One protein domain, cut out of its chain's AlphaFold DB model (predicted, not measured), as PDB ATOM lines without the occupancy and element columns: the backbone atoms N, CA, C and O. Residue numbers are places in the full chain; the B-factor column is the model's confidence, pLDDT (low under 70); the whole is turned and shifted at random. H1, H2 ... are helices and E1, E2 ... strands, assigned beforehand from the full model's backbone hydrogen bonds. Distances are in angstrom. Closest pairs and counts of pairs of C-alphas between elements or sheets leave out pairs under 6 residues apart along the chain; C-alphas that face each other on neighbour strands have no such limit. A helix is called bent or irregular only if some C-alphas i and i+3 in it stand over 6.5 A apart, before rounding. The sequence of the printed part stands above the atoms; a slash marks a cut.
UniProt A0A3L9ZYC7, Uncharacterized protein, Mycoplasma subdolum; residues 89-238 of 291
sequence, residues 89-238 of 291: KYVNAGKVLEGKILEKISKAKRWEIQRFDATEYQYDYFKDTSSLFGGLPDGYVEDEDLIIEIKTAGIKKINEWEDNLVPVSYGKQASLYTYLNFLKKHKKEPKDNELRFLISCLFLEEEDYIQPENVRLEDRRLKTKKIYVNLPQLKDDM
ATOM      1  N   LYS A  89      39.977  34.846  26.832       91.38
ATOM      2  CA  LYS A  89      39.078  35.906  26.343       91.38
ATOM      3  C   LYS A  89      38.865  37.024  27.368       91.38
ATOM      4  O   LYS A  89      38.918  38.203  27.028       91.38
ATOM      5  N   TYR A  90      38.718  36.666  28.645       92.31
ATOM      6  CA  TYR A  90      38.500  37.624  29.732       92.31
ATOM      7  C   TYR A  90      39.732  38.497  29.995       92.31
ATOM      8  O   TYR A  90      39.605  39.703  30.202       92.31
ATOM      9  N   VAL A  91      40.929  37.904  29.967       91.19
ATOM     10  CA  VAL A  91      42.183  38.642  30.182       91.19
ATOM     11  C   VAL A  91      42.550  39.466  28.955       91.19
ATOM     12  O   VAL A  91      43.023  40.589  29.109       91.19
ATOM     13  N   ASN A  92      42.304  38.950  27.750       93.38
ATOM     14  CA  ASN A  92      42.498  39.694  26.514       93.38
ATOM     15  C   ASN A  92      41.609  40.943  26.480       93.38
ATOM     16  O   ASN A  92      42.111  42.041  26.258       93.38
ATOM     17  N   ALA A  93      40.318  40.796  26.800       95.69
ATOM     18  CA  ALA A  93      39.408  41.932  26.899       95.69
ATOM     19  C   ALA A  93      39.892  42.968  27.921       95.69
ATOM     20  O   ALA A  93      39.955  44.153  27.600       95.69
ATOM     21  N   GLY A  94      40.317  42.518  29.108       95.38
ATOM     22  CA  GLY A  94      40.919  43.383  30.122       95.38
ATOM     23  C   GLY A  94      42.107  44.184  29.584       95.38
ATOM     24  O   GLY A  94      42.085  45.409  29.641       95.38
ATOM     25  N   LYS A  95      43.097  43.509  28.982       93.81
ATOM     26  CA  LYS A  95      44.305  44.142  28.420       93.81
ATOM     27  C   LYS A  95      43.992  45.173  27.336       93.81
ATOM     28  O   LYS A  95      44.578  46.251  27.322       93.81
ATOM     29  N   VAL A  96      43.077  44.847  26.422       95.50
ATOM     30  CA  VAL A  96      42.692  45.743  25.321       95.50
ATOM     31  C   VAL A  96      41.952  46.978  25.848       95.50
ATOM     32  O   VAL A  96      42.174  48.091  25.366       95.50
ATOM     33  N   LEU A  97      41.077  46.803  26.841       97.62
ATOM     34  CA  LEU A  97      40.212  47.872  27.346       97.62
ATOM     35  C   LEU A  97      40.872  48.752  28.407       97.62
ATOM     36  O   LEU A  97      40.492  49.916  28.531       97.62
ATOM     37  N   GLU A  98      41.870  48.242  29.129       97.38
ATOM     38  CA  GLU A  98      42.593  48.970  30.177       97.38
ATOM     39  C   GLU A  98      43.080  50.340  29.687       97.38
ATOM     40  O   GLU A  98      42.772  51.363  30.301       97.38
ATOM     41  N   GLY A  99      43.748  50.382  28.528       95.50
ATOM     42  CA  GLY A  99      44.259  51.628  27.951       95.50
ATOM     43  C   GLY A  99      43.160  52.653  27.661       95.50
ATOM     44  O   GLY A  99      43.301  53.820  28.026       95.50
ATOM     45  N   LYS A 100      42.032  52.213  27.084       97.00
ATOM     46  CA  LYS A 100      40.881  53.087  26.798       97.00
ATOM     47  C   LYS A 100      40.288  53.662  28.090       97.00
ATOM     48  O   LYS A 100      39.910  54.834  28.138       97.00
ATOM     49  N   ILE A 101      40.187  52.846  29.143       98.00
ATOM     50  CA  ILE A 101      39.624  53.269  30.433       98.00
ATOM     51  C   ILE A 101      40.554  54.280  31.112       98.00
ATOM     52  O   ILE A 101      40.082  55.316  31.582       98.00
ATOM     53  N   LEU A 102      41.865  54.017  31.125       97.81
ATOM     54  CA  LEU A 102      42.861  54.942  31.671       97.81
ATOM     55  C   LEU A 102      42.849  56.281  30.928       97.81
ATOM     56  O   LEU A 102      42.846  57.326  31.570       97.81
ATOM     57  N   GLU A 103      42.752  56.271  29.597       97.38
ATOM     58  CA  GLU A 103      42.647  57.496  28.798       97.38
ATOM     59  C   GLU A 103      41.385  58.303  29.150       97.38
ATOM     60  O   GLU A 103      41.445  59.524  29.327       97.38
ATOM     61  N   LYS A 104      40.239  57.628  29.322       97.12
ATOM     62  CA  LYS A 104      38.988  58.271  29.753       97.12
ATOM     63  C   LYS A 104      39.125  58.911  31.137       97.12
ATOM     64  O   LYS A 104      38.662  60.037  31.327       97.12
ATOM     65  N   ILE A 105      39.776  58.232  32.086       97.44
ATOM     66  CA  ILE A 105      40.042  58.767  33.432       97.44
ATOM     67  C   ILE A 105      41.004  59.957  33.359       97.44
ATOM     68  O   ILE A 105      40.694  61.003  33.930       97.44
ATOM     69  N   SER A 106      42.114  59.827  32.624       97.50
ATOM     70  CA  SER A 106      43.102  60.893  32.411       97.50
ATOM     71  C   SER A 106      42.426  62.166  31.904       97.50
ATOM     72  O   SER A 106      42.539  63.213  32.539       97.50
ATOM     73  N   LYS A 107      41.622  62.069  30.837       97.25
ATOM     74  CA  LYS A 107      40.890  63.210  30.262       97.25
ATOM     75  C   LYS A 107      39.874  63.809  31.234       97.25
ATOM     76  O   LYS A 107      39.824  65.026  31.395       97.25
ATOM     77  N   ALA A 108      39.074  62.972  31.898       96.19
ATOM     78  CA  ALA A 108      38.026  63.435  32.809       96.19
ATOM     79  C   ALA A 108      38.582  64.120  34.067       96.19
ATOM     80  O   ALA A 108      37.955  65.037  34.596       96.19
ATOM     81  N   LYS A 109      39.741  63.669  34.559       96.19
ATOM     82  CA  LYS A 109      40.388  64.197  35.767       96.19
ATOM     83  C   LYS A 109      41.502  65.201  35.482       96.19
ATOM     84  O   LYS A 109      41.942  65.861  36.415       96.19
ATOM     85  N   ARG A 110      41.910  65.348  34.215       96.94
ATOM     86  CA  ARG A 110      43.105  66.097  33.789       96.94
ATOM     87  C   ARG A 110      44.361  65.608  34.514       96.94
ATOM     88  O   ARG A 110      45.166  66.407  34.974       96.94
ATOM     89  N   TRP A 111      44.482  64.291  34.645       97.69
ATOM     90  CA  TRP A 111      45.624  63.646  35.288       97.69
ATOM     91  C   TRP A 111      46.597  63.097  34.256       97.69
ATOM     92  O   TRP A 111      46.181  62.458  33.283       97.69
ATOM     93  N   GLU A 112      47.885  63.265  34.528       97.62
ATOM     94  CA  GLU A 112      48.940  62.493  33.884       97.62
ATOM     95  C   GLU A 112      49.058  61.142  34.595       97.62
ATOM     96  O   GLU A 112      49.427  61.065  35.767       97.62
ATOM     97  N   ILE A 113      48.668  60.069  33.903       98.00
ATOM     98  CA  ILE A 113      48.720  58.712  34.452       98.00
ATOM     99  C   ILE A 113      49.980  58.023  33.935       98.00
ATOM    100  O   ILE A 113      50.087  57.720  32.744       98.00
ATOM    101  N   GLN A 114      50.900  57.712  34.845       97.19
ATOM    102  CA  GLN A 114      52.000  56.795  34.582       97.19
ATOM    103  C   GLN A 114      51.441  55.386  34.364       97.19
ATOM    104  O   GLN A 114      50.672  54.878  35.182       97.19
ATOM    105  N   ARG A 115      51.864  54.751  33.269       95.12
ATOM    106  CA  ARG A 115      51.579  53.344  32.961       95.12
ATOM    107  C   ARG A 115      52.837  52.505  33.131       95.12
ATOM    108  O   ARG A 115      53.949  53.028  33.054       95.12
ATOM    109  N   PHE A 116      52.652  51.208  33.336       92.88
ATOM    110  CA  PHE A 116      53.744  50.282  33.603       92.88
ATOM    111  C   PHE A 116      53.780  49.188  32.537       92.88
ATOM    112  O   PHE A 116      52.855  48.381  32.441       92.88
ATOM    113  N   ASP A 117      54.844  49.143  31.731       91.69
ATOM    114  CA  ASP A 117      55.008  48.075  30.745       91.69
ATOM    115  C   ASP A 117      55.327  46.746  31.445       91.69
ATOM    116  O   ASP A 117      56.309  46.606  32.179       91.69
ATOM    117  N   ALA A 118      54.479  45.741  31.226       90.06
ATOM    118  CA  ALA A 118      54.603  44.461  31.912       90.06
ATOM    119  C   ALA A 118      55.906  43.715  31.578       90.06
ATOM    120  O   ALA A 118      56.405  42.959  32.416       90.06
ATOM    121  N   THR A 119      56.465  43.924  30.381       90.25
ATOM    122  CA  THR A 119      57.724  43.304  29.949       90.25
ATOM    123  C   THR A 119      58.908  43.991  30.614       90.25
ATOM    124  O   THR A 119      59.760  43.307  31.184       90.25
ATOM    125  N   GLU A 120      58.931  45.325  30.604       92.94
ATOM    126  CA  GLU A 120      59.966  46.142  31.249       92.94
ATOM    127  C   GLU A 120      60.061  45.841  32.748       92.94
ATOM    128  O   GLU A 120      61.145  45.588  33.287       92.94
ATOM    129  N   TYR A 121      58.912  45.788  33.423       91.19
ATOM    130  CA  TYR A 121      58.852  45.508  34.855       91.19
ATOM    131  C   TYR A 121      58.861  44.021  35.198       91.19
ATOM    132  O   TYR A 121      58.871  43.682  36.380       91.19
ATOM    133  N   GLN A 122      58.860  43.123  34.207       90.88
ATOM    134  CA  GLN A 122      58.749  41.676  34.420       90.88
ATOM    135  C   GLN A 122      57.582  41.311  35.358       90.88
ATOM    136  O   GLN A 122      57.698  40.419  36.197       90.88
ATOM    137  N   TYR A 123      56.460  42.023  35.219       91.56
ATOM    138  CA  TYR A 123      55.268  41.913  36.068       91.56
ATOM    139  C   TYR A 123      55.466  42.259  37.565       91.56
ATOM    140  O   TYR A 123      54.591  41.950  38.377       91.56
ATOM    141  N   ASP A 124      56.569  42.911  37.953       94.88
ATOM    142  CA  ASP A 124      56.819  43.354  39.333       94.88
ATOM    143  C   ASP A 124      57.455  44.757  39.395       94.88
ATOM    144  O   ASP A 124      58.676  44.930  39.432       94.88
ATOM    145  N   TYR A 125      56.611  45.790  39.473       95.94
ATOM    146  CA  TYR A 125      57.041  47.176  39.687       95.94
ATOM    147  C   TYR A 125      57.669  47.395  41.077       95.94
ATOM    148  O   TYR A 125      58.511  48.283  41.277       95.94
ATOM    149  N   PHE A 126      57.302  46.554  42.046       96.06
ATOM    150  CA  PHE A 126      57.737  46.639  43.439       96.06
ATOM    151  C   PHE A 126      58.947  45.749  43.740       96.06
ATOM    152  O   PHE A 126      59.268  45.518  44.911       96.06
ATOM    153  N   LYS A 127      59.662  45.289  42.700       92.81
ATOM    154  CA  LYS A 127      60.759  44.324  42.835       92.81
ATOM    155  C   LYS A 127      61.833  44.724  43.849       92.81
ATOM    156  O   LYS A 127      62.273  43.870  44.617       92.81
ATOM    157  N   ASP A 128      62.146  46.019  43.902       93.31
ATOM    158  CA  ASP A 128      63.157  46.630  44.780       93.31
ATOM    159  C   ASP A 128      62.563  47.218  46.076       93.31
ATOM    160  O   ASP A 128      63.239  47.935  46.808       93.31
ATOM    161  N   THR A 129      61.270  47.000  46.334       95.38
ATOM    162  CA  THR A 129      60.558  47.549  47.505       95.38
ATOM    163  C   THR A 129      60.306  46.492  48.571       95.38
ATOM    164  O   THR A 129      60.482  46.762  49.753       95.38
ATOM    165  N   SER A 130      59.916  45.283  48.166       94.06
ATOM    166  CA  SER A 130      59.707  44.160  49.079       94.06
ATOM    167  C   SER A 130      60.283  42.884  48.482       94.06
ATOM    168  O   SER A 130      60.129  42.615  47.290       94.06
ATOM    169  N   SER A 131      60.954  42.082  49.309       92.31
ATOM    170  CA  SER A 131      61.458  40.765  48.916       92.31
ATOM    171  C   SER A 131      60.340  39.731  48.776       92.31
ATOM    172  O   SER A 131      60.474  38.828  47.953       92.31
ATOM    173  N   LEU A 132      59.245  39.878  49.533       95.56
ATOM    174  CA  LEU A 132      58.120  38.942  49.533       95.56
ATOM    175  C   LEU A 132      56.939  39.418  48.691       95.56
ATOM    176  O   LEU A 132      56.343  38.609  47.985       95.56
ATOM    177  N   PHE A 133      56.564  40.692  48.785       97.50
ATOM    178  CA  PHE A 133      55.375  41.212  48.114       97.50
ATOM    179  C   PHE A 133      55.741  41.886  46.796       97.50
ATOM    180  O   PHE A 133      56.805  42.493  46.669       97.50
ATOM    181  N   GLY A 134      54.862  41.777  45.804       96.25
ATOM    182  CA  GLY A 134      55.119  42.342  44.482       96.25
ATOM    183  C   GLY A 134      53.864  42.569  43.652       96.25
ATOM    184  O   GLY A 134      52.736  42.361  44.107       96.25
ATOM    185  N   GLY A 135      54.068  42.975  42.406       95.62
ATOM    186  CA  GLY A 135      53.008  43.107  41.410       95.62
ATOM    187  C   GLY A 135      53.134  44.352  40.548       95.62
ATOM    188  O   GLY A 135      54.101  45.108  40.642       95.62
ATOM    189  N   LEU A 136      52.135  44.541  39.695       96.06
ATOM    190  CA  LEU A 136      52.089  45.589  38.689       96.06
ATOM    191  C   LEU A 136      50.716  46.273  38.779       96.06
ATOM    192  O   LEU A 136      49.721  45.597  38.516       96.06
ATOM    193  N   PRO A 137      50.638  47.542  39.211       96.75
ATOM    194  CA  PRO A 137      49.401  48.313  39.133       96.75
ATOM    195  C   PRO A 137      49.115  48.732  37.683       96.75
ATOM    196  O   PRO A 137      50.042  48.832  36.877       96.75
ATOM    197  N   ASP A 138      47.854  49.030  37.364       97.44
ATOM    198  CA  ASP A 138      47.458  49.426  36.000       97.44
ATOM    199  C   ASP A 138      47.819  50.891  35.690       97.44
ATOM    200  O   ASP A 138      48.133  51.252  34.553       97.44
ATOM    201  N   GLY A 139      47.821  51.754  36.713       97.88
ATOM    202  CA  GLY A 139      48.278  53.135  36.590       97.88
ATOM    203  C   GLY A 139      48.647  53.793  37.918       97.88
ATOM    204  O   GLY A 139      48.301  53.312  38.998       97.88
ATOM    205  N   TYR A 140      49.355  54.915  37.834       98.31
ATOM    206  CA  TYR A 140      49.726  55.744  38.980       98.31
ATOM    207  C   TYR A 140      49.689  57.229  38.609       98.31
ATOM    208  O   TYR A 140      50.085  57.602  37.508       98.31
ATOM    209  N   VAL A 141      49.212  58.071  39.523       98.12
ATOM    210  CA  VAL A 141      49.194  59.533  39.377       98.12
ATOM    211  C   VAL A 141      50.096  60.124  40.451       98.12
ATOM    212  O   VAL A 141      49.756  60.050  41.631       98.12
ATOM    213  N   GLU A 142      51.233  60.689  40.041       96.31
ATOM    214  CA  GLU A 142      52.265  61.196  40.959       96.31
ATOM    215  C   GLU A 142      51.742  62.332  41.841       96.31
ATOM    216  O   GLU A 142      51.845  62.252  43.062       96.31
ATOM    217  N   ASP A 143      51.107  63.338  41.235       94.69
ATOM    218  CA  ASP A 143      50.620  64.535  41.937       94.69
ATOM    219  C   ASP A 143      49.566  64.221  43.011       94.69
ATOM    220  O   ASP A 143      49.376  64.974  43.965       94.69
ATOM    221  N   GLU A 144      48.874  63.092  42.863       95.00
ATOM    222  CA  GLU A 144      47.819  62.643  43.772       95.00
ATOM    223  C   GLU A 144      48.272  61.533  44.726       95.00
ATOM    224  O   GLU A 144      47.476  61.131  45.583       95.00
ATOM    225  N   ASP A 145      49.500  61.026  44.550       95.25
ATOM    226  CA  ASP A 145      50.018  59.785  45.137       95.25
ATOM    227  C   ASP A 145      48.961  58.665  45.121       95.25
ATOM    228  O   ASP A 145      48.516  58.146  46.149       95.25
ATOM    229  N   LEU A 146      48.460  58.366  43.917       97.56
ATOM    230  CA  LEU A 146      47.252  57.568  43.730       97.56
ATOM    231  C   LEU A 146      47.487  56.410  42.763       97.56
ATOM    232  O   LEU A 146      47.707  56.615  41.570       97.56
ATOM    233  N   ILE A 147      47.355  55.184  43.267       98.31
ATOM    234  CA  ILE A 147      47.279  53.981  42.430       98.31
ATOM    235  C   ILE A 147      45.913  53.901  41.747       98.31
ATOM    236  O   ILE A 147      44.880  54.165  42.370       98.31
ATOM    237  N   ILE A 148      45.917  53.510  40.473       98.44
ATOM    238  CA  ILE A 148      44.734  53.198  39.677       98.44
ATOM    239  C   ILE A 148      44.737  51.703  39.358       98.44
ATOM    240  O   ILE A 148      45.708  51.183  38.814       98.44
ATOM    241  N   GLU A 149      43.625  51.043  39.663       98.06
ATOM    242  CA  GLU A 149      43.363  49.650  39.311       98.06
ATOM    243  C   GLU A 149      42.128  49.574  38.398       98.06
ATOM    244  O   GLU A 149      41.060  50.118  38.702       98.06
ATOM    245  N   ILE A 150      42.255  48.888  37.273       97.88
ATOM    246  CA  ILE A 150      41.238  48.715  36.248       97.88
ATOM    247  C   ILE A 150      40.766  47.265  36.233       97.88
ATOM    248  O   ILE A 150      41.528  46.304  36.316       97.88
ATOM    249  N   LYS A 151      39.452  47.097  36.122       97.00
ATOM    250  CA  LYS A 151      38.800  45.800  35.994       97.00
ATOM    251  C   LYS A 151      37.832  45.812  34.826       97.00
ATOM    252  O   LYS A 151      37.207  46.819  34.502       97.00
ATOM    253  N   THR A 152      37.671  44.642  34.233       97.00
ATOM    254  CA  THR A 152      36.562  44.325  33.341       97.00
ATOM    255  C   THR A 152      35.811  43.148  33.935       97.00
ATOM    256  O   THR A 152      36.433  42.159  34.332       97.00
ATOM    257  N   ALA A 153      34.488  43.224  33.995       95.56
ATOM    258  CA  ALA A 153      33.653  42.163  34.549       95.56
ATOM    259  C   ALA A 153      32.372  42.007  33.731       95.56
ATOM    260  O   ALA A 153      31.920  42.962  33.113       95.56
ATOM    261  N   GLY A 154      31.767  40.819  33.747       95.81
ATOM    262  CA  GLY A 154      30.480  40.615  33.084       95.81
ATOM    263  C   GLY A 154      29.381  41.446  33.751       95.81
ATOM    264  O   GLY A 154      29.390  41.610  34.976       95.81
ATOM    265  N   ILE A 155      28.411  41.930  32.972       95.25
ATOM    266  CA  ILE A 155      27.338  42.822  33.443       95.25
ATOM    267  C   ILE A 155      26.570  42.280  34.655       95.25
ATOM    268  O   ILE A 155      26.172  43.041  35.534       95.25
ATOM    269  N   LYS A 156      26.456  40.953  34.779       94.81
ATOM    270  CA  LYS A 156      25.807  40.269  35.912       94.81
ATOM    271  C   LYS A 156      26.443  40.595  37.272       94.81
ATOM    272  O   LYS A 156      25.777  40.458  38.291       94.81
ATOM    273  N   LYS A 157      27.705  41.039  37.299       92.62
ATOM    274  CA  LYS A 157      28.444  41.403  38.522       92.62
ATOM    275  C   LYS A 157      28.275  42.864  38.937       92.62
ATOM    276  O   LYS A 157      28.917  43.312  39.883       92.62
ATOM    277  N   ILE A 158      27.441  43.639  38.244       92.50
ATOM    278  CA  ILE A 158      27.310  45.076  38.515       92.50
ATOM    279  C   ILE A 158      26.802  45.399  39.925       92.50
ATOM    280  O   ILE A 158      27.186  46.437  40.481       92.50
ATOM    281  N   ASN A 159      26.009  44.499  40.509       90.62
ATOM    282  CA  ASN A 159      25.457  44.643  41.856       90.62
ATOM    283  C   ASN A 159      26.533  44.458  42.939       90.62
ATOM    284  O   ASN A 159      26.476  45.108  43.975       90.62
ATOM    285  N   GLU A 160      27.600  43.690  42.669       89.12
ATOM    286  CA  GLU A 160      28.772  43.588  43.566       89.12
ATOM    287  C   GLU A 160      29.510  44.936  43.720       89.12
ATOM    288  O   GLU A 160      30.380  45.097  44.575       89.12
ATOM    289  N   TRP A 161      29.168  45.907  42.868       90.56
ATOM    290  CA  TRP A 161      29.711  47.259  42.846       90.56
ATOM    291  C   TRP A 161      28.670  48.327  43.210       90.56
ATOM    292  O   TRP A 161      28.863  49.513  42.910       90.56
ATOM    293  N   GLU A 162      27.541  47.959  43.803       84.56
ATOM    294  CA  GLU A 162      26.580  48.906  44.390       84.56
ATOM    295  C   GLU A 162      27.035  49.352  45.790       84.56
ATOM    296  O   GLU A 162      28.089  48.926  46.260       84.56
ATOM    297  N   ASP A 163      26.356  50.338  46.380       74.56
ATOM    298  CA  ASP A 163      26.511  50.767  47.783       74.56
ATOM    299  C   ASP A 163      27.956  50.904  48.297       74.56
ATOM    300  O   ASP A 163      28.316  50.433  49.371       74.56
ATOM    301  N   ASN A 164      28.824  51.554  47.512       64.06
ATOM    302  CA  ASN A 164      30.251  51.755  47.828       64.06
ATOM    303  C   ASN A 164      31.097  50.473  48.002       64.06
ATOM    304  O   ASN A 164      32.283  50.570  48.304       64.06
ATOM    305  N   LEU A 165      30.558  49.299  47.668       83.50
ATOM    306  CA  LEU A 165      31.278  48.026  47.701       83.50
ATOM    307  C   LEU A 165      32.138  47.795  46.453       83.50
ATOM    308  O   LEU A 165      31.844  48.278  45.358       83.50
ATOM    309  N   VAL A 166      33.213  47.037  46.623       91.56
ATOM    310  CA  VAL A 166      33.958  46.395  45.538       91.56
ATOM    311  C   VAL A 166      34.272  44.967  45.980       91.56
ATOM    312  O   VAL A 166      34.386  44.733  47.188       91.56
ATOM    313  N   PRO A 167      34.454  44.011  45.053       92.88
ATOM    314  CA  PRO A 167      34.890  42.669  45.409       92.88
ATOM    315  C   PRO A 167      36.133  42.703  46.306       92.88
ATOM    316  O   PRO A 167      37.118  43.382  45.999       92.88
ATOM    317  N   VAL A 168      36.085  41.955  47.413       93.56
ATOM    318  CA  VAL A 168      37.112  41.978  48.472       93.56
ATOM    319  C   VAL A 168      38.505  41.711  47.902       93.56
ATOM    320  O   VAL A 168      39.461  42.400  48.257       93.56
ATOM    321  N   SER A 169      38.619  40.768  46.963       94.19
ATOM    322  CA  SER A 169      39.882  40.447  46.298       94.19
ATOM    323  C   SER A 169      40.500  41.653  45.582       94.19
ATOM    324  O   SER A 169      41.712  41.844  45.641       94.19
ATOM    325  N   TYR A 170      39.684  42.483  44.923       95.69
ATOM    326  CA  TYR A 170      40.164  43.664  44.203       95.69
ATOM    327  C   TYR A 170      40.580  44.774  45.165       95.69
ATOM    328  O   TYR A 170      41.623  45.394  44.971       95.69
ATOM    329  N   GLY A 171      39.805  44.978  46.236       95.94
ATOM    330  CA  GLY A 171      40.148  45.930  47.290       95.94
ATOM    331  C   GLY A 171      41.474  45.584  47.972       95.94
ATOM    332  O   GLY A 171      42.323  46.461  48.133       95.94
ATOM    333  N   LYS A 172      41.694  44.307  48.315       97.00
ATOM    334  CA  LYS A 172      42.956  43.853  48.919       97.00
ATOM    335  C   LYS A 172      44.141  43.942  47.946       97.00
ATOM    336  O   LYS A 172      45.215  44.375  48.357       97.00
ATOM    337  N   GLN A 173      43.949  43.601  46.666       97.69
ATOM    338  CA  GLN A 173      44.977  43.768  45.629       97.69
ATOM    339  C   GLN A 173      45.427  45.230  45.512       97.69
ATOM    340  O   GLN A 173      46.616  45.513  45.649       97.69
ATOM    341  N   ALA A 174      44.481  46.152  45.310       97.75
ATOM    342  CA  ALA A 174      44.795  47.569  45.157       97.75
ATOM    343  C   ALA A 174      45.415  48.155  46.436       97.75
ATOM    344  O   ALA A 174      46.397  48.887  46.355       97.75
ATOM    345  N   SER A 175      44.928  47.753  47.617       97.88
ATOM    346  CA  SER A 175      45.495  48.174  48.909       97.88
ATOM    347  C   SER A 175      46.968  47.785  49.061       97.88
ATOM    348  O   SER A 175      47.774  48.611  49.493       97.88
ATOM    349  N   LEU A 176      47.339  46.558  48.666       98.50
ATOM    350  CA  LEU A 176      48.736  46.120  48.667       98.50
ATOM    351  C   LEU A 176      49.589  47.005  47.750       98.50
ATOM    352  O   LEU A 176      50.655  47.460  48.159       98.50
ATOM    353  N   TYR A 177      49.124  47.279  46.529       98.50
ATOM    354  CA  TYR A 177      49.867  48.112  45.577       98.50
ATOM    355  C   TYR A 177      50.019  49.553  46.061       98.50
ATOM    356  O   TYR A 177      51.107  50.113  45.941       98.50
ATOM    357  N   THR A 178      48.982  50.134  46.668       98.38
ATOM    358  CA  THR A 178      49.051  51.463  47.291       98.38
ATOM    359  C   THR A 178      50.108  51.511  48.386       98.38
ATOM    360  O   THR A 178      50.940  52.415  48.391       98.38
ATOM    361  N   TYR A 179      50.122  50.521  49.279       98.44
ATOM    362  CA  TYR A 179      51.104  50.449  50.361       98.44
ATOM    363  C   TYR A 179      52.535  50.303  49.836       98.44
ATOM    364  O   TYR A 179      53.420  51.060  50.230       98.44
ATOM    365  N   LEU A 180      52.768  49.377  48.899       98.25
ATOM    366  CA  LEU A 180      54.094  49.181  48.309       98.25
ATOM    367  C   LEU A 180      54.557  50.417  47.530       98.25
ATOM    368  O   LEU A 180      55.720  50.802  47.638       98.25
ATOM    369  N   ASN A 181      53.668  51.079  46.787       98.06
ATOM    370  CA  ASN A 181      54.017  52.313  46.087       98.06
ATOM    371  C   ASN A 181      54.413  53.422  47.063       98.06
ATOM    372  O   ASN A 181      55.449  54.057  46.870       98.06
ATOM    373  N   PHE A 182      53.650  53.586  48.144       98.12
ATOM    374  CA  PHE A 182      53.961  54.562  49.179       98.12
ATOM    375  C   PHE A 182      55.346  54.309  49.787       98.12
ATOM    376  O   PHE A 182      56.183  55.212  49.824       98.12
ATOM    377  N   LEU A 183      55.640  53.066  50.190       97.88
ATOM    378  CA  LEU A 183      56.965  52.699  50.701       97.88
ATOM    379  C   LEU A 183      58.068  52.974  49.668       97.88
ATOM    380  O   LEU A 183      59.133  53.488  50.016       97.88
ATOM    381  N   LYS A 184      57.820  52.658  48.391       96.50
ATOM    382  CA  LYS A 184      58.774  52.877  47.296       96.50
ATOM    383  C   LYS A 184      59.110  54.359  47.129       96.50
ATOM    384  O   LYS A 184      60.294  54.657  46.949       96.50
ATOM    385  N   LYS A 185      58.110  55.243  47.183       96.25
ATOM    386  CA  LYS A 185      58.229  56.690  46.937       96.25
ATOM    387  C   LYS A 185      58.734  57.459  48.150       96.25
ATOM    388  O   LYS A 185      59.691  58.217  48.037       96.25
ATOM    389  N   HIS A 186      58.136  57.215  49.310       95.75
ATOM    390  CA  HIS A 186      58.353  58.039  50.500       95.75
ATOM    391  C   HIS A 186      59.407  57.485  51.452       95.75
ATOM    392  O   HIS A 186      59.846  58.206  52.344       95.75
ATOM    393  N   LYS A 187      59.813  56.215  51.289       95.31
ATOM    394  CA  LYS A 187      60.833  55.541  52.119       95.31
ATOM    395  C   LYS A 187      60.557  55.622  53.631       95.31
ATOM    396  O   LYS A 187      61.485  55.632  54.436       95.31
ATOM    397  N   LYS A 188      59.280  55.668  54.013       95.75
ATOM    398  CA  LYS A 188      58.796  55.706  55.399       95.75
ATOM    399  C   LYS A 188      57.491  54.927  55.524       95.75
ATOM    400  O   LYS A 188      56.800  54.725  54.529       95.75
ATOM    401  N   GLU A 189      57.140  54.554  56.748       95.88
ATOM    402  CA  GLU A 189      55.842  53.950  57.048       95.88
ATOM    403  C   GLU A 189      54.697  54.962  56.854       95.88
ATOM    404  O   GLU A 189      54.821  56.109  57.308       95.88
ATOM    405  N   PRO A 190      53.588  54.563  56.206       96.50
ATOM    406  CA  PRO A 190      52.403  55.400  56.094       96.50
ATOM    407  C   PRO A 190      51.662  55.497  57.426       96.50
ATOM    408  O   PRO A 190      51.679  54.572  58.245       96.50
ATOM    409  N   LYS A 191      50.960  56.612  57.612       93.56
ATOM    410  CA  LYS A 191      49.980  56.796  58.686       93.56
ATOM    411  C   LYS A 191      48.580  56.414  58.211       93.56
ATOM    412  O   LYS A 191      48.296  56.351  57.012       93.56
ATOM    413  N   ASP A 192      47.682  56.215  59.170       84.00
ATOM    414  CA  ASP A 192      46.265  56.024  58.874       84.00
ATOM    415  C   ASP A 192      45.720  57.205  58.049       84.00
ATOM    416  O   ASP A 192      46.043  58.366  58.306       84.00
ATOM    417  N   ASN A 193      44.874  56.898  57.061       85.00
ATOM    418  CA  ASN A 193      44.258  57.835  56.107       85.00
ATOM    419  C   ASN A 193      45.177  58.459  55.032       85.00
ATOM    420  O   ASN A 193      44.671  59.200  54.188       85.00
ATOM    421  N   GLU A 194      46.482  58.153  54.991       92.12
ATOM    422  CA  GLU A 194      47.367  58.622  53.901       92.12
ATOM    423  C   GLU A 194      47.177  57.814  52.611       92.12
ATOM    424  O   GLU A 194      47.338  58.327  51.505       92.12
ATOM    425  N   LEU A 195      46.788  56.548  52.750       97.56
ATOM    426  CA  LEU A 195      46.719  55.604  51.647       97.56
ATOM    427  C   LEU A 195      45.326  55.556  51.028       97.56
ATOM    428  O   LEU A 195      44.325  55.278  51.695       97.56
ATOM    429  N   ARG A 196      45.275  55.762  49.715       97.12
ATOM    430  CA  ARG A 196      44.053  55.675  48.920       97.12
ATOM    431  C   ARG A 196      44.361  55.204  47.505       97.12
ATOM    432  O   ARG A 196      45.458  55.417  46.999       97.12
ATOM    433  N   PHE A 197      43.376  54.607  46.854       98.00
ATOM    434  CA  PHE A 197      43.454  54.227  45.446       98.00
ATOM    435  C   PHE A 197      42.160  54.553  44.715       98.00
ATOM    436  O   PHE A 197      41.102  54.748  45.322       98.00
ATOM    437  N   LEU A 198      42.257  54.612  43.392       97.94
ATOM    438  CA  LEU A 198      41.119  54.622  42.491       97.94
ATOM    439  C   LEU A 198      40.970  53.228  41.888       97.94
ATOM    440  O   LEU A 198      41.923  52.680  41.349       97.94
ATOM    441  N   ILE A 199      39.769  52.672  41.932       97.81
ATOM    442  CA  ILE A 199      39.452  51.444  41.212       97.81
ATOM    443  C   ILE A 199      38.292  51.691  40.255       97.81
ATOM    444  O   ILE A 199      37.296  52.323  40.618       97.81
ATOM    445  N   SER A 200      38.422  51.215  39.020       97.25
ATOM    446  CA  SER A 200      37.419  51.387  37.974       97.25
ATOM    447  C   SER A 200      37.068  50.050  37.336       97.25
ATOM    448  O   SER A 200      37.961  49.295  36.968       97.25
ATOM    449  N   CYS A 201      35.778  49.753  37.190       97.50
ATOM    450  CA  CYS A 201      35.298  48.536  36.543       97.50
ATOM    451  C   CYS A 201      34.377  48.862  35.374       97.50
ATOM    452  O   CYS A 201      33.348  49.522  35.556       97.50
ATOM    453  N   LEU A 202      34.753  48.388  34.188       97.81
ATOM    454  CA  LEU A 202      33.904  48.392  33.005       97.81
ATOM    455  C   LEU A 202      33.112  47.083  32.946       97.81
ATOM    456  O   LEU A 202      33.691  45.994  32.965       97.81
ATOM    457  N   PHE A 203      31.790  47.196  32.862       97.38
ATOM    458  CA  PHE A 203      30.900  46.048  32.760       97.38
ATOM    459  C   PHE A 203      30.623  45.706  31.300       97.38
ATOM    460  O   PHE A 203      30.196  46.571  30.533       97.38
ATOM    461  N   LEU A 204      30.886  44.451  30.953       97.25
ATOM    462  CA  LEU A 204      30.875  43.920  29.599       97.25
ATOM    463  C   LEU A 204      29.732  42.923  29.391       97.25
ATOM    464  O   LEU A 204      29.364  42.180  30.306       97.25
ATOM    465  N   GLU A 205      29.217  42.903  28.170       96.00
ATOM    466  CA  GLU A 205      28.335  41.861  27.643       96.00
ATOM    467  C   GLU A 205      29.167  40.697  27.069       96.00
ATOM    468  O   GLU A 205      30.388  40.801  26.930       96.00
ATOM    469  N   GLU A 206      28.546  39.558  26.749       93.75
ATOM    470  CA  GLU A 206      29.298  38.380  26.280       93.75
ATOM    471  C   GLU A 206      30.006  38.622  24.935       93.75
ATOM    472  O   GLU A 206      31.122  38.140  24.726       93.75
ATOM    473  N   GLU A 207      29.401  39.412  24.046       93.56
ATOM    474  CA  GLU A 207      29.949  39.749  22.728       93.56
ATOM    475  C   GLU A 207      31.211  40.618  22.831       93.56
ATOM    476  O   GLU A 207      32.110  40.515  21.992       93.56
ATOM    477  N   ASP A 208      31.329  41.420  23.894       96.19
ATOM    478  CA  ASP A 208      32.482  42.296  24.126       96.19
ATOM    479  C   ASP A 208      33.776  41.504  24.347       96.19
ATOM    480  O   ASP A 208      34.864  41.989  24.046       96.19
ATOM    481  N   TYR A 209      33.674  40.273  24.860       94.50
ATOM    482  CA  TYR A 209      34.832  39.397  25.050       94.50
ATOM    483  C   TYR A 209      35.355  38.805  23.741       94.50
ATOM    484  O   TYR A 209      36.488  38.326  23.705       94.50
ATOM    485  N   ILE A 210      34.541  38.817  22.683       92.06
ATOM    486  CA  ILE A 210      34.914  38.297  21.366       92.06
ATOM    487  C   ILE A 210      35.711  39.355  20.594       92.06
ATOM    488  O   ILE A 210      36.709  39.014  19.965       92.06
ATOM    489  N   GLN A 211      35.285  40.623  20.661       92.50
ATOM    490  CA  GLN A 211      35.899  41.751  19.943       92.50
ATOM    491  C   GLN A 211      36.088  42.976  20.860       92.50
ATOM    492  O   GLN A 211      35.450  44.019  20.659       92.50
ATOM    493  N   PRO A 212      36.954  42.889  21.886       95.81
ATOM    494  CA  PRO A 212      37.146  43.972  22.854       95.81
ATOM    495  C   PRO A 212      37.669  45.275  22.222       95.81
ATOM    496  O   PRO A 212      37.440  46.375  22.736       95.81
ATOM    497  N   GLU A 213      38.342  45.189  21.075       95.75
ATOM    498  CA  GLU A 213      38.808  46.335  20.297       95.75
ATOM    499  C   GLU A 213      37.659  47.225  19.801       95.75
ATOM    500  O   GLU A 213      37.829  48.445  19.732       95.75
ATOM    501  N   ASN A 214      36.475  46.652  19.567       95.38
ATOM    502  CA  ASN A 214      35.298  47.365  19.065       95.38
ATOM    503  C   ASN A 214      34.442  47.977  20.182       95.38
ATOM    504  O   ASN A 214      33.547  48.777  19.911       95.38
ATOM    505  N   VAL A 215      34.725  47.647  21.446       96.69
ATOM    506  CA  VAL A 215      33.957  48.160  22.585       96.69
ATOM    507  C   VAL A 215      34.148  49.670  22.716       96.69
ATOM    508  O   VAL A 215      35.277  50.179  22.812       96.69
ATOM    509  N   ARG A 216      33.015  50.373  22.761       96.06
ATOM    510  CA  ARG A 216      32.905  51.806  23.044       96.06
ATOM    511  C   ARG A 216      32.529  51.995  24.507       96.06
ATOM    512  O   ARG A 216      31.550  51.425  24.982       96.06
ATOM    513  N   LEU A 217      33.306  52.799  25.231       95.94
ATOM    514  CA  LEU A 217      33.120  52.980  26.675       95.94
ATOM    515  C   LEU A 217      31.828  53.730  27.021       95.94
ATOM    516  O   LEU A 217      31.385  53.691  28.163       95.94
ATOM    517  N   GLU A 218      31.265  54.466  26.067       94.12
ATOM    518  CA  GLU A 218      30.027  55.241  26.195       94.12
ATOM    519  C   GLU A 218      28.794  54.334  26.185       94.12
ATOM    520  O   GLU A 218      27.794  54.652  26.821       94.12
ATOM    521  N   ASP A 219      28.902  53.184  25.519       95.44
ATOM    522  CA  ASP A 219      27.820  52.213  25.359       95.44
ATOM    523  C   ASP A 219      27.800  51.187  26.512       95.44
ATOM    524  O   ASP A 219      27.038  50.219  26.489       95.44
ATOM    525  N   ARG A 220      28.669  51.356  27.518       95.88
ATOM    526  CA  ARG A 220      28.861  50.426  28.639       95.88
ATOM    527  C   ARG A 220      28.839  51.145  29.977       95.88
ATOM    528  O   ARG A 220      29.071  52.347  30.087       95.88
ATOM    529  N   ARG A 221      28.571  50.381  31.036       95.44
ATOM    530  CA  ARG A 221      28.578  50.906  32.404       95.44
ATOM    531  C   ARG A 221      30.002  50.869  32.949       95.44
ATOM    532  O   ARG A 221      30.591  49.802  33.070       95.44
ATOM    533  N   LEU A 222      30.533  52.034  33.307       95.81
ATOM    534  CA  LEU A 222      31.813  52.190  33.994       95.81
ATOM    535  C   LEU A 222      31.548  52.694  35.414       95.81
ATOM    536  O   LEU A 222      30.987  53.777  35.585       95.81
ATOM    537  N   LYS A 223      31.936  51.925  36.435       95.31
ATOM    538  CA  LYS A 223      31.871  52.362  37.839       95.31
ATOM    539  C   LYS A 223      33.279  52.650  38.343       95.31
ATOM    540  O   LYS A 223      34.132  51.773  38.298       95.31
ATOM    541  N   THR A 224      33.498  53.848  38.875       95.19
ATOM    542  CA  THR A 224      34.787  54.272  39.435       95.19
ATOM    543  C   THR A 224      34.611  54.656  40.899       95.19
ATOM    544  O   THR A 224      33.715  55.434  41.226       95.19
ATOM    545  N   LYS A 225      35.462  54.128  41.785       95.06
ATOM    546  CA  LYS A 225      35.427  54.393  43.229       95.06
ATOM    547  C   LYS A 225      36.809  54.788  43.733       95.06
ATOM    548  O   LYS A 225      37.810  54.198  43.337       95.06
ATOM    549  N   LYS A 226      36.853  55.781  44.622       95.75
ATOM    550  CA  LYS A 226      38.044  56.146  45.396       95.75
ATOM    551  C   LYS A 226      37.904  55.529  46.783       95.75
ATOM    552  O   LYS A 226      36.895  55.766  47.442       95.75
ATOM    553  N   ILE A 227      38.880  54.728  47.195       95.50
ATOM    554  CA  ILE A 227      38.830  53.950  48.435       95.50
ATOM    555  C   ILE A 227      40.052  54.293  49.280       95.50
ATOM    556  O   ILE A 227      41.168  54.348  48.765       95.50
ATOM    557  N   TYR A 228      39.829  54.524  50.572       95.81
ATOM    558  CA  TYR A 228      40.895  54.659  51.561       95.81
ATOM    559  C   TYR A 228      41.290  53.277  52.068       95.81
ATOM    560  O   TYR A 228      40.432  52.442  52.362       95.81
ATOM    561  N   VAL A 229      42.592  53.031  52.159       97.00
ATOM    562  CA  VAL A 229      43.115  51.756  52.643       97.00
ATOM    563  C   VAL A 229      42.926  51.685  54.154       97.00
ATOM    564  O   VAL A 229      43.375  52.561  54.892       97.00
ATOM    565  N   ASN A 230      42.308  50.600  54.619       96.50
ATOM    566  CA  ASN A 230      42.327  50.234  56.029       96.50
ATOM    567  C   ASN A 230      43.710  49.649  56.358       96.50
ATOM    568  O   ASN A 230      43.955  48.460  56.145       96.50
ATOM    569  N   LEU A 231      44.628  50.507  56.812       97.62
ATOM    570  CA  LEU A 231      46.026  50.150  57.048       97.62
ATOM    571  C   LEU A 231      46.198  49.049  58.114       97.62
ATOM    572  O   LEU A 231      46.949  48.110  57.838       97.62
ATOM    573  N   PRO A 232      45.498  49.071  59.269       97.31
ATOM    574  CA  PRO A 232      45.542  47.961  60.222       97.31
ATOM    575  C   PRO A 232      45.144  46.618  59.603       97.31
ATOM    576  O   PRO A 232      45.870  45.637  59.758       97.31
ATOM    577  N   GLN A 233      44.040  46.577  58.845       97.00
ATOM    578  CA  GLN A 233      43.598  45.341  58.191       97.00
ATOM    579  C   GLN A 233      44.592  44.868  57.127       97.00
ATOM    580  O   GLN A 233      44.860  43.675  57.032       97.00
ATOM    581  N   LEU A 234      45.156  45.789  56.338       97.69
ATOM    582  CA  LEU A 234      46.160  45.441  55.335       97.69
ATOM    583  C   LEU A 234      47.413  44.841  55.985       97.69
ATOM    584  O   LEU A 234      47.933  43.845  55.491       97.69
ATOM    585  N   LYS A 235      47.895  45.419  57.090       97.56
ATOM    586  CA  LYS A 235      49.065  44.894  57.810       97.56
ATOM    587  C   LYS A 235      48.798  43.502  58.385       97.56
ATOM    588  O   LYS A 235      49.647  42.627  58.238       97.56
ATOM    589  N   ASP A 236      47.617  43.276  58.960       98.31
ATOM    590  CA  ASP A 236      47.177  41.951  59.417       98.31
ATOM    591  C   ASP A 236      47.103  40.934  58.260       98.31
ATOM    592  O   ASP A 236      47.650  39.836  58.354       98.31
ATOM    593  N   ASP A 237      46.509  41.318  57.126       98.38
ATOM    594  CA  ASP A 237      46.445  40.486  55.918       98.38
ATOM    595  C   ASP A 237      47.844  40.115  55.398       98.38
ATOM    596  O   ASP A 237      48.105  38.956  55.058       98.38
ATOM    597  N   MET A 238      48.749  41.098  55.332       98.50
ATOM    598  CA  MET A 238      50.132  40.895  54.904       98.50
ATOM    599  C   MET A 238      50.874  39.966  55.865       98.50
ATOM    600  O   MET A 238      51.555  39.054  55.398       98.50
TER     601      MET A 238
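What this domain is: This is residues 89 to 238 of the 291 residues of an uncharacterized protein of Mycoplasma subdolum (UniProt A0A3L9ZYC7). A twisted sheet of four strands makes the core, with the long helix H3 and the short helix H2 over one face and the arm H1b of the bent helix H1 over the opposite face. The last helix, H4, is off the sheet beyond the end of E4, and the long link of residues 205 to 220 joins E3 to E4 at the far end of the strands. The printed part has 150 residues with four named helices and four named strands, in the order H1 E1 E2 H2 H3 E3 E4 H4; the class is mixed, helices and strands. The sheet runs E1 E2 E3 E4 and is mixed, with E2 and E3 parallel and the other neighbours antiparallel. The whole is compact, with a radius of gyration of the C-alphas of 15.5 A and spans of 45 by 36 by 30 A.

Where its parts are: In the sheet, E2 is residues 146 to 154, 26.1 A long, E3 residues 196 to 204, 26.2 A, E4 residues 221 to 228, 23.1 A, and E1 residues 139 to 141. H3 is residues 168 to 186, 26.7 A, from C-alpha 168 at (37.112, 41.978, 48.472). H2 is residues 155 to 161, and irregular: C-alphas 156 and 159 are 7.4 A apart. H1, residues 89 to 109, was assigned as one helix by its hydrogen bonds but is bent, C-alphas 96 and 99 being 6.6 A apart; its arms H1a, residues 89 to 96, and H1b, residues 99 to 109, stand at a steep tilt of 47 degrees. H1a begins at C-alpha 89, (39.078, 35.906, 26.343). H4, residues 231 to 238, ends at C-alpha 238, (50.132, 40.895, 54.904).

How they stand to each other: Between E2 and E3, N 151 and O 200 are 2.8 A apart, within hydrogen-bond range. E1 and E2 form a hairpin, with N 148 and O 139 at 2.8 A; E3 and E4 form another, with N 201 and O 223 at 2.8 A. E2, H2, H3 and E3 make a strand-helix-strand unit, two parallel neighbour strands with helices between them in the chain, and its crossover is right-handed. H3 is on the sheet over E2 and E3, along the strands, at a height of 8.1 A over the sheet; its closest C-alphas to E2 are those of Thr 178 and Ile 147, 5.8 A. H2, on the same face, is over E3 at a height of 8.6 A over the sheet, with Ile 155 and Phe 203 its closest C-alphas, 4.9 A. H1b, on the opposite face, is only just over E2, on which 3 of its C-alphas fall; the closest C-alphas are those of Ile 101 and Ile 150, 7.6 A. H1a is also over E2, slantwise to the strands. H4 is not on the sheet; its closest C-alpha pair with H3, Leu 234 and Ser 175, is 7.0 A apart, and they only just touch, with 3 pairs within 8 A, about perpendicular at 76 degrees. In H1a, H1b, H3 and H4 every O i to N i+4 pair is within hydrogen-bond range; in H2 0 of 3 are, beside 3 of 4 O i to N i+3 pairs.

The domain as a whole: The C-alphas of Lys 188 and Glu 207, the two farthest apart, are 46.4 A apart. The printed part has no cut; the links H1 to E1 and E3 to E4 are long. Mean pLDDT of the printed part is 95.1, and residue 164 alone is under 70.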